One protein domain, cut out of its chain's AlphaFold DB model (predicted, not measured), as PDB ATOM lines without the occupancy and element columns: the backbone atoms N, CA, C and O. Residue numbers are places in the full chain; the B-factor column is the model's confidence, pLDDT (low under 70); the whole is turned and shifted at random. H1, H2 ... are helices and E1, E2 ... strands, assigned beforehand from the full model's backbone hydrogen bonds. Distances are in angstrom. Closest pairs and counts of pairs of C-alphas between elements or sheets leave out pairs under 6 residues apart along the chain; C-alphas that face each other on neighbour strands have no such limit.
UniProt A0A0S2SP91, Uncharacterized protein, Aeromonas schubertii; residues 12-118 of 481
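Overview. This is residues 12 to 118 of the 481 residues of an uncharacterized protein of Aeromonas schubertii (UniProt A0A0S2SP91). What does the domain look like? One long helix, H4, runs along much of the domain's length, with H5 and then H6 folded back on it and H7 packed on H5. A small strand hairpin, E1 and E2, packs on H4 through E1, while H1 packs on H7, and H2 and H3 lie beyond the first residues of H4. What is it made of? The printed part has 107 residues, with seven named helices and two named strands in the order H1 E1 E2 H2 H3 H4 H5 H6 H7; the sheet, E1 - E2, is antiparallel, and the class is mostly helix. How large is it? It is compact, with a radius of gyration of the C-alphas of 13.6 A, and elongated, spanning 41 by 24 by 23 A.

Arrangement. How is the sheet paired? E1, residues 25 to 28, and E2, residues 31 to 34, form an antiparallel hairpin at 149 degrees, with N 26 and O 33, 2.9 A apart, within hydrogen-bond range. The closest C-alphas of E1 and H4, residues 57 to 77, are those of Ser 27 and Thr 66, 5.0 A apart. Which helices meet the hub, H4? Its residues 71 to 77 alone touch H5, residues 80 to 87, in a helical hairpin, opposite ways at a steep tilt of 42 degrees; the closest C-alphas are Lys 75 and Ala 83, 5.3 A. Its residues 60 to 68 alone touch H6, residues 91 to 96, opposite ways at a shallow tilt of 20 degrees; the closest C-alphas are Ile 64 and Ala 94, 5.5 A. H3, residues 49 to 55, touches H4 only at the corner, closest at the C-alphas of His 53 and Ala 60, 6.3 A. What lies farther out? H7, residues 102 to 115, touches H5 at 35.2 degrees, only just steep, closest at the C-alphas of Ala 86 and Leu 112, 5.5 A; H4 and H7 are near each other. H1, residues 12 to 15, touches H7, closest at the C-alphas of Ala 15 and Thr 109, 6.7 A. H2, residues 42 to 45, and H3 only just touch, only at the corner, with 3 pairs of C-alphas within 8 A, the closest Tyr 44 and Leu 52, 6.7 A. How do the helix backbones run? Every O i to N i+4 pair is within hydrogen-bond range in H4, H5, H6 and H7; H3 has 1 of 3, beside 2 of 4 O i to N i+3 pairs, and H1 and H2 are too short for an O i to N i+4 pair.

Along the chain. Where are the anchor points? H1 begins at C-alpha 12, (105.985, 111.476, 70.916), and H7 ends at C-alpha 115, (110.319, 118.348, 55.627). Which elements are longest? H4 measures 30.6 A and H7 19.9 A from first to last C-alpha.

Size, cuts and confidence. How far does it reach? The two C-alphas farthest apart are those of Glu 55 and Leu 117, 43.0 A. Is it unbroken and confident? The printed part has no cut, and no link is long. Its mean pLDDT is 74.8, with 31 residues under 70: 19 to 23, 29 to 30 and 34 to 57.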
ATOM      1  N   ALA A  12     106.853 112.656  70.927       80.50
ATOM      2  CA  ALA A  12     105.985 111.476  70.916       80.50
ATOM      3  C   ALA A  12     104.742 111.635  71.814       80.50
ATOM      4  O   ALA A  12     103.676 111.114  71.492       80.50
ATOM      5  N   ARG A  13     104.845 112.389  72.920       81.06
ATOM      6  CA  ARG A  13     103.710 112.669  73.817       81.06
ATOM      7  C   ARG A  13     102.729 113.658  73.194       81.06
ATOM      8  O   ARG A  13     101.526 113.514  73.393       81.06
ATOM      9  N   PHE A  14     103.233 114.627  72.430       80.00
ATOM     10  CA  PHE A  14     102.406 115.525  71.626       80.00
ATOM     11  C   PHE A  14     101.754 114.778  70.455       80.00
ATOM     12  O   PHE A  14     100.536 114.833  70.303       80.00
ATOM     13  N   ALA A  15     102.529 114.003  69.695       77.38
ATOM     14  CA  ALA A  15     102.047 113.223  68.556       77.38
ATOM     15  C   ALA A  15     100.974 112.195  68.957       77.38
ATOM     16  O   ALA A  15      99.998 112.019  68.241       77.38
ATOM     17  N   ALA A  16     101.064 111.594  70.149       79.12
ATOM     18  CA  ALA A  16     100.029 110.692  70.667       79.12
ATOM     19  C   ALA A  16      98.658 111.365  70.895       79.12
ATOM     20  O   ALA A  16      97.660 110.678  71.115       79.12
ATOM     21  N   LYS A  17      98.602 112.703  70.904       79.62
ATOM     22  CA  LYS A  17      97.364 113.490  71.002       79.62
ATOM     23  C   LYS A  17      96.962 114.139  69.678       79.62
ATOM     24  O   LYS A  17      95.838 114.637  69.602       79.62
ATOM     25  N   ALA A  18      97.831 114.106  68.664       72.19
ATOM     26  CA  ALA A  18      97.524 114.575  67.322       72.19
ATOM     27  C   ALA A  18      96.388 113.732  66.738       72.19
ATOM     28  O   ALA A  18      96.438 112.504  66.722       72.19
ATOM     29  N   ALA A  19      95.325 114.409  66.339       65.62
ATOM     30  CA  ALA A  19      94.141 113.812  65.752       65.62
ATOM     31  C   ALA A  19      93.332 114.923  65.089       65.62
ATOM     32  O   ALA A  19      93.480 116.084  65.480       65.62
ATOM     33  N   PRO A  20      92.457 114.590  64.140       61.97
ATOM     34  CA  PRO A  20      91.493 115.562  63.662       61.97
ATOM     35  C   PRO A  20      90.578 116.006  64.819       61.97
ATOM     36  O   PRO A  20      90.151 115.180  65.627       61.97
ATOM     37  N   GLY A  21      90.358 117.318  64.945       64.75
ATOM     38  CA  GLY A  21      89.498 117.913  65.971       64.75
ATOM     39  C   GLY A  21      90.071 119.161  66.656       64.75
ATOM     40  O   GLY A  21      91.281 119.320  66.850       64.75
ATOM     41  N   ASP A  22      89.156 120.020  67.107       63.50
ATOM     42  CA  ASP A  22      89.432 121.327  67.726       63.50
ATOM     43  C   ASP A  22      89.693 121.273  69.242       63.50
ATOM     44  O   ASP A  22      89.774 122.299  69.931       63.50
ATOM     45  N   GLU A  23      89.840 120.073  69.809       69.56
ATOM     46  CA  GLU A  23      90.112 119.936  71.235       69.56
ATOM     47  C   GLU A  23      91.448 120.592  71.605       69.56
ATOM     48  O   GLU A  23      92.498 120.348  71.004       69.56
ATOM     49  N   ARG A  24      91.414 121.415  72.654       75.75
ATOM     50  CA  ARG A  24      92.593 122.134  73.140       75.75
ATOM     51  C   ARG A  24      93.565 121.181  73.827       75.75
ATOM     52  O   ARG A  24      93.177 120.366  74.663       75.75
ATOM     53  N   ILE A  25      94.846 121.395  73.572       79.75
ATOM     54  CA  ILE A  25      95.955 120.669  74.176       79.75
ATOM     55  C   ILE A  25      96.669 121.547  75.194       79.75
ATOM     56  O   ILE A  25      96.854 122.748  75.003       79.75
ATOM     57  N   LEU A  26      97.066 120.923  76.300       81.19
ATOM     58  CA  LEU A  26      97.798 121.549  77.386       81.19
ATOM     59  C   LEU A  26      99.052 120.751  77.723       81.19
ATOM     60  O   LEU A  26      98.974 119.545  77.967       81.19
ATOM     61  N   SER A  27     100.181 121.455  77.819       78.88
ATOM     62  CA  SER A  27     101.417 120.934  78.408       78.88
ATOM     63  C   SER A  27     101.505 121.344  79.877       78.88
ATOM     64  O   SER A  27     101.562 122.535  80.210       78.88
ATOM     65  N   LYS A  28     101.503 120.365  80.786       78.31
ATOM     66  CA  LYS A  28     101.704 120.590  82.224       78.31
ATOM     67  C   LYS A  28     102.552 119.478  82.817       78.31
ATOM     68  O   LYS A  28     102.252 118.309  82.642       78.31
ATOM     69  N   GLN A  29     103.581 119.865  83.576       69.19
ATOM     70  CA  GLN A  29     104.414 118.937  84.362       69.19
ATOM     71  C   GLN A  29     105.016 117.778  83.535       69.19
ATOM     72  O   GLN A  29     105.173 116.673  84.039       69.19
ATOM     73  N   GLY A  30     105.351 118.031  82.264       64.81
ATOM     74  CA  GLY A  30     105.905 117.025  81.353       64.81
ATOM     75  C   GLY A  30     104.873 116.099  80.706       64.81
ATOM     76  O   GLY A  30     105.251 115.220  79.933       64.81
ATOM     77  N   GLU A  31     103.581 116.288  80.972       75.56
ATOM     78  CA  GLU A  31     102.489 115.560  80.330       75.56
ATOM     79  C   GLU A  31     101.714 116.444  79.350       75.56
ATOM     80  O   GLU A  31     101.586 117.658  79.532       75.56
ATOM     81  N   VAL A  32     101.172 115.800  78.312       77.19
ATOM     82  CA  VAL A  32     100.314 116.423  77.302       77.19
ATOM     83  C   VAL A  32      98.894 115.896  77.494       77.19
ATOM     84  O   VAL A  32      98.634 114.697  77.366       77.19
ATOM     85  N   THR A  33      97.967 116.792  77.823       78.00
ATOM     86  CA  THR A  33      96.573 116.454  78.143       78.00
ATOM     87  C   THR A  33      95.605 117.206  77.239       78.00
ATOM     88  O   THR A  33      95.862 118.348  76.858       78.00
ATOM     89  N   THR A  34      94.488 116.564  76.893       69.25
ATOM     90  CA  THR A  34      93.367 117.219  76.214       69.25
ATOM     91  C   THR A  34      92.498 117.915  77.259       69.25
ATOM     92  O   THR A  34      92.142 117.346  78.294       69.25
ATOM     93  N   ALA A  35      92.196 119.189  77.032       63.62
ATOM     94  CA  ALA A  35      91.330 119.958  77.908       63.62
ATOM     95  C   ALA A  35      89.870 119.616  77.583       63.62
ATOM     96  O   ALA A  35      89.362 120.018  76.543       63.62
ATOM     97  N   GLY A  36      89.191 118.888  78.474       55.12
ATOM     98  CA  GLY A  36      87.776 118.549  78.283       55.12
ATOM     99  C   GLY A  36      86.845 119.774  78.273       55.12
ATOM    100  O   GLY A  36      87.200 120.844  78.776       55.12
ATOM    101  N   LEU A  37      85.613 119.581  77.784       49.09
ATOM    102  CA  LEU A  37      84.540 120.586  77.617       49.09
ATOM    103  C   LEU A  37      84.301 121.528  78.820       49.09
ATOM    104  O   LEU A  37      83.832 122.654  78.655       49.09
ATOM    105  N   LEU A  38      84.621 121.090  80.041       45.78
ATOM    106  CA  LEU A  38      84.421 121.847  81.285       45.78
ATOM    107  C   LEU A  38      85.639 122.688  81.717       45.78
ATOM    108  O   LEU A  38      85.585 123.362  82.750       45.78
ATOM    109  N   HIS A  39      86.740 122.680  80.960       55.25
ATOM    110  CA  HIS A  39      87.913 123.490  81.284       55.25
ATOM    111  C   HIS A  39      87.606 124.984  81.102       55.25
ATOM    112  O   HIS A  39      87.147 125.433  80.046       55.25
ATOM    113  N   ARG A  40      87.898 125.792  82.131       50.47
ATOM    114  CA  ARG A  40      87.736 127.254  82.076       50.47
ATOM    115  C   ARG A  40      88.553 127.799  80.895       50.47
ATOM    116  O   ARG A  40      89.755 127.560  80.817       50.47
ATOM    117  N   GLY A  41      87.878 128.464  79.959       47.62
ATOM    118  CA  GLY A  41      88.461 129.002  78.724       47.62
ATOM    119  C   GLY A  41      87.952 128.347  77.435       47.62
ATOM    120  O   GLY A  41      87.769 129.060  76.457       47.62
ATOM    121  N   HIS A  42      87.599 127.053  77.432       46.97
ATOM    122  CA  HIS A  42      87.073 126.385  76.226       46.97
ATOM    123  C   HIS A  42      85.683 126.925  75.835       46.97
ATOM    124  O   HIS A  42      85.455 127.312  74.694       46.97
ATOM    125  N   LYS A  43      84.807 127.133  76.831       46.84
ATOM    126  CA  LYS A  43      83.502 127.806  76.667       46.84
ATOM    127  C   LYS A  43      83.604 129.222  76.074       46.84
ATOM    128  O   LYS A  43      82.663 129.679  75.442       46.84
ATOM    129  N   TYR A  44      84.721 129.917  76.296       47.03
ATOM    130  CA  TYR A  44      84.943 131.279  75.802       47.03
ATOM    131  C   TYR A  44      85.672 131.296  74.451       47.03
ATOM    132  O   TYR A  44      85.386 132.175  73.648       47.03
ATOM    133  N   ALA A  45      86.520 130.301  74.160       43.62
ATOM    134  CA  ALA A  45      87.133 130.100  72.841       43.62
ATOM    135  C   ALA A  45      86.078 129.856  71.759       43.62
ATOM    136  O   ALA A  45      86.164 130.442  70.686       43.62
ATOM    137  N   LEU A  46      85.045 129.080  72.100       42.22
ATOM    138  CA  LEU A  46      83.875 128.843  71.254       42.22
ATOM    139  C   LEU A  46      83.032 130.106  71.002       42.22
ATOM    140  O   LEU A  46      82.276 130.147  70.039       42.22
ATOM    141  N   LEU A  47      83.131 131.126  71.865       40.00
ATOM    142  CA  LEU A  47      82.370 132.374  71.743       40.00
ATOM    143  C   LEU A  47      83.172 133.478  71.041       40.00
ATOM    144  O   LEU A  47      82.606 134.189  70.218       40.00
ATOM    145  N   SER A  48      84.465 133.639  71.358       46.72
ATOM    146  CA  SER A  48      85.425 134.437  70.579       46.72
ATOM    147  C   SER A  48      86.858 134.293  71.101       46.72
ATOM    148  O   SER A  48      87.099 134.378  72.308       46.72
ATOM    149  N   GLN A  49      87.835 134.212  70.197       49.66
ATOM    150  CA  GLN A  49      89.254 134.307  70.558       49.66
ATOM    151  C   GLN A  49      89.626 135.702  71.103       49.66
ATOM    152  O   GLN A  49      90.469 135.822  71.987       49.66
ATOM    153  N   HIS A  50      88.946 136.765  70.660       43.19
ATOM    154  CA  HIS A  50      89.275 138.142  71.043       43.19
ATOM    155  C   HIS A  50      88.967 138.473  72.523       43.19
ATOM    156  O   HIS A  50      89.784 139.118  73.179       43.19
ATOM    157  N   LEU A  51      87.856 137.973  73.095       43.94
ATOM    158  CA  LEU A  51      87.545 138.124  74.534       43.94
ATOM    159  C   LEU A  51      88.552 137.398  75.442       43.94
ATOM    160  O   LEU A  51      88.807 137.822  76.569       43.94
ATOM    161  N   LEU A  52      89.150 136.303  74.962       49.41
ATOM    162  CA  LEU A  52      90.115 135.527  75.742       49.41
ATOM    163  C   LEU A  52      91.423 136.287  75.988       49.41
ATOM    164  O   LEU A  52      91.996 136.170  77.073       49.41
ATOM    165  N   HIS A  53      91.889 137.077  75.016       49.91
ATOM    166  CA  HIS A  53      93.149 137.816  75.135       49.91
ATOM    167  C   HIS A  53      93.048 139.027  76.069       49.91
ATOM    168  O   HIS A  53      94.015 139.348  76.764       49.91
ATOM    169  N   THR A  54      91.890 139.686  76.120       53.47
ATOM    170  CA  THR A  54      91.686 140.907  76.909       53.47
ATOM    171  C   THR A  54      91.324 140.614  78.366       53.47
ATOM    172  O   THR A  54      91.865 141.266  79.261       53.47
ATOM    173  N   GLU A  55      90.495 139.599  78.633       55.31
ATOM    174  CA  GLU A  55      90.033 139.290  79.995       55.31
ATOM    175  C   GLU A  55      90.875 138.222  80.721       55.31
ATOM    176  O   GLU A  55      90.965 138.236  81.951       55.31
ATOM    177  N   PHE A  56      91.560 137.318  80.004       61.56
ATOM    178  CA  PHE A  56      92.191 136.132  80.603       61.56
ATOM    179  C   PHE A  56      93.689 135.987  80.283       61.56
ATOM    180  O   PHE A  56      94.135 134.991  79.718       61.56
ATOM    181  N   LYS A  57      94.521 136.922  80.767       68.69
ATOM    182  CA  LYS A  57      95.998 136.875  80.607       68.69
ATOM    183  C   LYS A  57      96.639 135.536  81.010       68.69
ATOM    184  O   LYS A  57      97.579 135.088  80.361       68.69
ATOM    185  N   ARG A  58      96.120 134.870  82.051       72.88
ATOM    186  CA  ARG A  58      96.602 133.543  82.490       72.88
ATOM    187  C   ARG A  58      96.356 132.445  81.447       72.88
ATOM    188  O   ARG A  58      97.171 131.541  81.329       72.88
ATOM    189  N   PHE A  59      95.254 132.529  80.704       70.00
ATOM    190  CA  PHE A  59      94.905 131.571  79.654       70.00
ATOM    191  C   PHE A  59      95.837 131.715  78.445       70.00
ATOM    192  O   PHE A  59      96.391 130.724  77.977       70.00
ATOM    193  N   ALA A  60      96.090 132.953  78.009       73.00
ATOM    194  CA  ALA A  60      97.049 133.229  76.940       73.00
ATOM    195  C   ALA A  60      98.470 132.764  77.314       73.00
ATOM    196  O   ALA A  60      99.125 132.094  76.525       73.00
ATOM    197  N   GLN A  61      98.924 133.033  78.545       80.06
ATOM    198  CA  GLN A  61     100.232 132.570  79.035       80.06
ATOM    199  C   GLN A  61     100.358 131.038  79.064       80.06
ATOM    200  O   GLN A  61     101.416 130.502  78.741       80.06
ATOM    201  N   GLU A  62      99.289 130.327  79.428       80.62
ATOM    202  CA  GLU A  62      99.248 128.858  79.426       80.62
ATOM    203  C   GLU A  62      99.352 128.279  78.004       80.62
ATOM    204  O   GLU A  62     100.063 127.295  77.780       80.62
ATOM    205  N   ASN A  63      98.700 128.918  77.029       81.69
ATOM    206  CA  ASN A  63      98.811 128.541  75.620       81.69
ATOM    207  C   ASN A  63     100.207 128.828  75.065       81.69
ATOM    208  O   ASN A  63     100.810 127.941  74.468       81.69
ATOM    209  N   ILE A  64     100.751 130.027  75.318       84.62
ATOM    210  CA  ILE A  64     102.112 130.403  74.905       84.62
ATOM    211  C   ILE A  64     103.112 129.373  75.430       84.62
ATOM    212  O   ILE A  64     103.935 128.875  74.667       84.62
ATOM    213  N   LYS A  65     103.011 129.000  76.712       87.19
ATOM    214  CA  LYS A  65     103.875 127.969  77.294       87.19
ATOM    215  C   LYS A  65     103.750 126.637  76.553       87.19
ATOM    216  O   LYS A  65     104.762 126.045  76.210       87.19
ATOM    217  N   THR A  66     102.527 126.188  76.276       85.19
ATOM    218  CA  THR A  66     102.298 124.915  75.574       85.19
ATOM    219  C   THR A  66     102.929 124.912  74.175       85.19
ATOM    220  O   THR A  66     103.548 123.924  73.789       85.19
ATOM    221  N   HIS A  67     102.846 126.025  73.440       88.00
ATOM    222  CA  HIS A  67     103.516 126.175  72.141       88.00
ATOM    223  C   HIS A  67     105.046 126.221  72.251       88.00
ATOM    224  O   HIS A  67     105.737 125.679  71.391       88.00
ATOM    225  N   LEU A  68     105.590 126.858  73.293       88.25
ATOM    226  CA  LEU A  68     107.036 126.886  73.538       88.25
ATOM    227  C   LEU A  68     107.578 125.491  73.868       88.25
ATOM    228  O   LEU A  68     108.583 125.091  73.282       88.25
ATOM    229  N   ASP A  69     106.876 124.740  74.718       87.44
ATOM    230  CA  ASP A  69     107.220 123.353  75.047       87.44
ATOM    231  C   ASP A  69     107.217 122.480  73.773       87.44
ATOM    232  O   ASP A  69     108.146 121.707  73.542       87.44
ATOM    233  N   LEU A  70     106.226 122.660  72.886       87.75
ATOM    234  CA  LEU A  70     106.185 121.989  71.581       87.75
ATOM    235  C   LEU A  70     107.368 122.390  70.684       87.75
ATOM    236  O   LEU A  70     107.997 121.531  70.067       87.75
ATOM    237  N   LYS A  71     107.702 123.684  70.607       90.25
ATOM    238  CA  LYS A  71     108.847 124.178  69.824       90.25
ATOM    239  C   LYS A  71     110.159 123.544  70.284       90.25
ATOM    240  O   LYS A  71     111.013 123.228  69.458       90.25
ATOM    241  N   GLU A  72     110.342 123.388  71.590       88.56
ATOM    242  CA  GLU A  72     111.514 122.726  72.161       88.56
ATOM    243  C   GLU A  72     111.524 121.225  71.851       88.56
ATOM    244  O   GLU A  72     112.556 120.712  71.417       88.56
ATOM    245  N   ALA A  73     110.373 120.552  71.944       87.50
ATOM    246  CA  ALA A  73     110.227 119.151  71.548       87.50
ATOM    247  C   ALA A  73     110.564 118.916  70.060       87.50
ATOM    248  O   ALA A  73     111.248 117.950  69.720       87.50
ATOM    249  N   LEU A  74     110.158 119.825  69.164       88.88
ATOM    250  CA  LEU A  74     110.492 119.760  67.735       88.88
ATOM    251  C   LEU A  74     112.000 119.901  67.486       88.88
ATOM    252  O   LEU A  74     112.567 119.142  66.701       88.88
ATOM    253  N   LYS A  75     112.667 120.831  68.183       90.06
ATOM    254  CA  LYS A  75     114.126 121.033  68.081       90.06
ATOM    255  C   LYS A  75     114.934 119.828  68.561       90.06
ATOM    256  O   LYS A  75     116.054 119.637  68.106       90.06
ATOM    257  N   GLN A  76     114.397 119.050  69.499       89.12
ATOM    258  CA  GLN A  76     115.030 117.813  69.959       89.12
ATOM    259  C   GLN A  76     114.856 116.668  68.948       89.12
ATOM    260  O   GLN A  76     115.699 115.777  68.884       89.12
ATOM    261  N   ALA A  77     113.784 116.692  68.150       85.75
ATOM    262  CA  ALA A  77     113.412 115.613  67.235       85.75
ATOM    263  C   ALA A  77     113.930 115.770  65.789       85.75
ATOM    264  O   ALA A  77     113.851 114.815  65.008       85.75
ATOM    265  N   ALA A  78     114.404 116.956  65.395       87.44
ATOM    266  CA  ALA A  78     114.871 117.249  64.038       87.44
ATOM    267  C   ALA A  78     115.949 118.354  64.021       87.44
ATOM    268  O   ALA A  78     116.065 119.103  64.995       87.44
ATOM    269  N   PRO A  79     116.725 118.497  62.923       89.44
ATOM    270  CA  PRO A  79     117.650 119.616  62.745       89.44
ATOM    271  C   PRO A  79     116.965 120.971  62.944       89.44
ATOM    272  O   PRO A  79     115.792 121.137  62.606       89.44
ATOM    273  N   LEU A  80     117.709 121.952  63.466       88.12
ATOM    274  CA  LEU A  80     117.161 123.244  63.892       88.12
ATOM    275  C   LEU A  80     116.365 123.955  62.786       88.12
ATOM    276  O   LEU A  80     115.286 124.468  63.059       88.12
ATOM    277  N   GLU A  81     116.878 123.975  61.558       86.88
ATOM    278  CA  GLU A  81     116.235 124.646  60.421       86.88
ATOM    279  C   GLU A  81     114.882 124.008  60.077       86.88
ATOM    280  O   GLU A  81     113.868 124.704  60.035       86.88
ATOM    281  N   ILE A  82     114.843 122.677  59.965       87.50
ATOM    282  CA  ILE A  82     113.629 121.894  59.682       87.50
ATOM    283  C   ILE A  82     112.601 122.051  60.809       87.50
ATOM    284  O   ILE A  82     111.421 122.300  60.560       87.50
ATOM    285  N   ALA A  83     113.044 121.966  62.065       87.44
ATOM    286  CA  ALA A  83     112.173 122.127  63.226       87.44
ATOM    287  C   ALA A  83     111.537 123.526  63.283       87.44
ATOM    288  O   ALA A  83     110.358 123.669  63.614       87.44
ATOM    289  N   LEU A  84     112.306 124.572  62.958       89.19
ATOM    290  CA  LEU A  84     111.800 125.943  62.913       89.19
ATOM    291  C   LEU A  84     110.872 126.179  61.718       89.19
ATOM    292  O   LEU A  84     109.888 126.903  61.868       89.19
ATOM    293  N   GLN A  85     111.142 125.557  60.570       87.88
ATOM    294  CA  GLN A  85     110.273 125.618  59.396       87.88
ATOM    295  C   GLN A  85     108.920 124.945  59.672       87.88
ATOM    296  O   GLN A  85     107.889 125.567  59.414       87.88
ATOM    297  N   ALA A  86     108.897 123.767  60.302       87.31
ATOM    298  CA  ALA A  86     107.657 123.113  60.730       87.31
ATOM    299  C   ALA A  86     106.882 123.968  61.751       87.31
ATOM    300  O   ALA A  86     105.696 124.243  61.583       87.31
ATOM    301  N   PHE A  87     107.571 124.478  62.781       89.75
ATOM    302  CA  PHE A  87     106.949 125.337  63.796       89.75
ATOM    303  C   PHE A  87     106.434 126.666  63.226       89.75
ATOM    304  O   PHE A  87     105.567 127.311  63.819       89.75
ATOM    305  N   SER A  88     106.954 127.101  62.078       87.81
ATOM    306  CA  SER A  88     106.557 128.370  61.480       87.81
ATOM    307  C   SER A  88     105.067 128.433  61.130       87.81
ATOM    308  O   SER A  88     104.506 129.524  61.206       87.81
ATOM    309  N   LEU A  89     104.430 127.278  60.889       86.75
ATOM    310  CA  LEU A  89     102.987 127.130  60.682       86.75
ATOM    311  C   LEU A  89     102.161 127.621  61.884       86.75
ATOM    312  O   LEU A  89     101.103 128.205  61.699       86.75
ATOM    313  N   LEU A  90     102.655 127.448  63.115       85.69
ATOM    314  CA  LEU A  90     101.967 127.904  64.332       85.69
ATOM    315  C   LEU A  90     102.589 129.138  64.968       85.69
ATOM    316  O   LEU A  90     102.053 129.648  65.950       85.69
ATOM    317  N   SER A  91     103.712 129.629  64.449       85.12
ATOM    318  CA  SER A  91     104.461 130.693  65.114       85.12
ATOM    319  C   SER A  91     103.628 131.954  65.408       85.12
ATOM    320  O   SER A  91     103.701 132.419  66.549       85.12
ATOM    321  N   PRO A  92     102.772 132.474  64.503       82.56
ATOM    322  CA  PRO A  92     101.976 133.669  64.797       82.56
ATOM    323  C   PRO A  92     100.893 133.395  65.850       82.56
ATOM    324  O   PRO A  92     100.759 134.148  66.818       82.56
ATOM    325  N   ALA A  93     100.188 132.265  65.726       79.62
ATOM    326  CA  ALA A  93      99.194 131.800  66.695       79.62
ATOM    327  C   ALA A  93      99.802 131.586  68.096       79.62
ATOM    328  O   ALA A  93      99.213 131.962  69.115       79.62
ATOM    329  N   ALA A  94     101.028 131.057  68.153       82.00
ATOM    330  CA  ALA A  94     101.772 130.832  69.383       82.00
ATOM    331  C   ALA A  94     102.099 132.139  70.115       82.00
ATOM    332  O   ALA A  94     101.903 132.211  71.327       82.00
ATOM    333  N   TYR A  95     102.547 133.182  69.402       79.69
ATOM    334  CA  TYR A  95     102.825 134.492  70.007       79.69
ATOM    335  C   TYR A  95     101.559 135.204  70.482       79.69
ATOM    336  O   TYR A  95     101.584 135.853  71.530       79.69
ATOM    337  N   ARG A  96     100.444 135.058  69.755       74.56
ATOM    338  CA  ARG A  96      99.141 135.589  70.184       74.56
ATOM    339  C   ARG A  96      98.622 134.874  71.436       74.56
ATOM    340  O   ARG A  96      97.934 135.487  72.248       74.56
ATOM    341  N   GLY A  97      99.002 133.614  71.645       72.94
ATOM    342  CA  GLY A  97      98.525 132.781  72.750       72.94
ATOM    343  C   GLY A  97      97.202 132.090  72.432       72.94
ATOM    344  O   GLY A  97      96.376 131.885  73.327       72.94
ATOM    345  N   GLU A  98      96.994 131.753  71.163       77.38
ATOM    346  CA  GLU A  98      95.870 130.936  70.708       77.38
ATOM    347  C   GLU A  98      95.998 129.494  71.223       77.38
ATOM    348  O   GLU A  98      97.114 128.990  71.400       77.38
ATOM    349  N   PRO A  99      94.873 128.812  71.502       77.31
ATOM    350  CA  PRO A  99      94.908 127.426  71.948       77.31
ATOM    351  C   PRO A  99      95.525 126.525  70.871       77.31
ATOM    352  O   PRO A  99      95.130 126.571  69.712       77.31
ATOM    353  N   LEU A 100      96.476 125.681  71.272       81.81
ATOM    354  CA  LEU A 100      96.965 124.590  70.433       81.81
ATOM    355  C   LEU A 100      95.871 123.517  70.336       81.81
ATOM    356  O   LEU A 100      95.424 123.028  71.376       81.81
ATOM    357  N   THR A 101      95.442 123.162  69.127       81.75
ATOM    358  CA  THR A 101      94.431 122.118  68.880       81.75
ATOM    359  C   THR A 101      95.076 120.785  68.499       81.75
ATOM    360  O   THR A 101      96.264 120.727  68.163       81.75
ATOM    361  N   ARG A 102      94.302 119.694  68.564       79.75
ATOM    362  CA  ARG A 102      94.741 118.371  68.082       79.75
ATOM    363  C   ARG A 102      95.006 118.381  66.580       79.75
ATOM    364  O   ARG A 102      96.012 117.809  66.161       79.75
ATOM    365  N   GLU A 103      94.187 119.100  65.817       79.81
ATOM    366  CA  GLU A 103      94.378 119.292  64.378       79.81
ATOM    367  C   GLU A 103      95.688 120.035  64.070       79.81
ATOM    368  O   GLU A 103      96.494 119.560  63.277       79.81
ATOM    369  N   ALA A 104      95.980 121.128  64.783       82.88
ATOM    370  CA  ALA A 104      97.229 121.876  64.619       82.88
ATOM    371  C   ALA A 104      98.484 121.036  64.932       82.88
ATOM    372  O   ALA A 104      99.545 121.237  64.335       82.88
ATOM    373  N   LEU A 105      98.385 120.088  65.872       83.75
ATOM    374  CA  LEU A 105      99.458 119.122  66.111       83.75
ATOM    375  C   LEU A 105      99.602 118.115  64.974       83.75
ATOM    376  O   LEU A 105     100.732 117.752  64.644       83.75
ATOM    377  N   LEU A 106      98.491 117.659  64.395       84.00
ATOM    378  CA  LEU A 106      98.517 116.767  63.241       84.00
ATOM    379  C   LEU A 106      99.204 117.461  62.055       84.00
ATOM    380  O   LEU A 106     100.153 116.906  61.515       84.00
ATOM    381  N   GLU A 107      98.842 118.714  61.753       85.75
ATOM    382  CA  GLU A 107      99.503 119.527  60.717       85.75
ATOM    383  C   GLU A 107     101.020 119.629  60.945       85.75
ATOM    384  O   GLU A 107     101.811 119.347  60.049       85.75
ATOM    385  N   ILE A 108     101.460 119.994  62.156       88.12
ATOM    386  CA  ILE A 108     102.896 120.126  62.447       88.12
ATOM    387  C   ILE A 108     103.632 118.793  62.337       88.12
ATOM    388  O   ILE A 108     104.765 118.760  61.856       88.12
ATOM    389  N   THR A 109     103.050 117.715  62.861       85.81
ATOM    390  CA  THR A 109     103.729 116.414  62.905       85.81
ATOM    391  C   THR A 109     103.869 115.824  61.507       85.81
ATOM    392  O   THR A 109     104.975 115.416  61.156       85.81
ATOM    393  N   THR A 110     102.821 115.903  60.682       86.31
ATOM    394  CA  THR A 110     102.878 115.539  59.259       86.31
ATOM    395  C   THR A 110     103.893 116.399  58.504       86.31
ATOM    396  O   THR A 110     104.770 115.863  57.829       86.31
ATOM    397  N   LEU A 111     103.857 117.726  58.680       87.44
ATOM    398  CA  LEU A 111     104.799 118.634  58.020       87.44
ATOM    399  C   LEU A 111     106.254 118.354  58.425       87.44
ATOM    400  O   LEU A 111     107.164 118.457  57.609       87.44
ATOM    401  N   LEU A 112     106.509 117.994  59.684       87.06
ATOM    402  CA  LEU A 112     107.857 117.661  60.139       87.06
ATOM    403  C   LEU A 112     108.395 116.395  59.461       87.06
ATOM    404  O   LEU A 112     109.584 116.334  59.149       87.06
ATOM    405  N   GLU A 113     107.558 115.373  59.289       86.44
ATOM    406  CA  GLU A 113     107.939 114.140  58.593       86.44
ATOM    407  C   GLU A 113     108.217 114.400  57.115       86.44
ATOM    408  O   GLU A 113     109.205 113.907  56.575       86.44
ATOM    409  N   GLU A 114     107.409 115.250  56.498       85.25
ATOM    410  CA  GLU A 114     107.580 115.674  55.119       85.25
ATOM    411  C   GLU A 114     108.861 116.493  54.905       85.25
ATOM    412  O   GLU A 114     109.658 116.167  54.030       85.25
ATOM    413  N   LEU A 115     109.124 117.500  55.743       86.31
ATOM    414  CA  LEU A 115     110.319 118.348  55.627       86.31
ATOM    415  C   LEU A 115     111.630 117.581  55.849       86.31
ATOM    416  O   LEU A 115     112.700 118.048  55.457       86.31
ATOM    417  N   LYS A 116     111.573 116.409  56.496       86.00
ATOM    418  CA  LYS A 116     112.716 115.488  56.588       86.00
ATOM    419  C   LYS A 116     113.008 114.786  55.259       86.00
ATOM    420  O   LYS A 116     114.138 114.341  55.073       86.00
ATOM    421  N   LEU A 117     112.014 114.661  54.379       86.31
ATOM    422  CA  LEU A 117     112.136 114.067  53.049       86.31
ATOM    423  C   LEU A 117     112.467 115.130  51.993       86.31
ATOM    424  O   LEU A 117     113.399 114.931  51.217       86.31
ATOM    425  N   ASP A 118     111.744 116.252  51.993       83.19
ATOM    426  CA  ASP A 118     111.952 117.383  51.085       83.19
ATOM    427  C   ASP A 118     111.698 118.722  51.795       83.19
ATOM    428  O   ASP A 118     110.588 119.028  52.221       83.19
TER     429      ASP A 118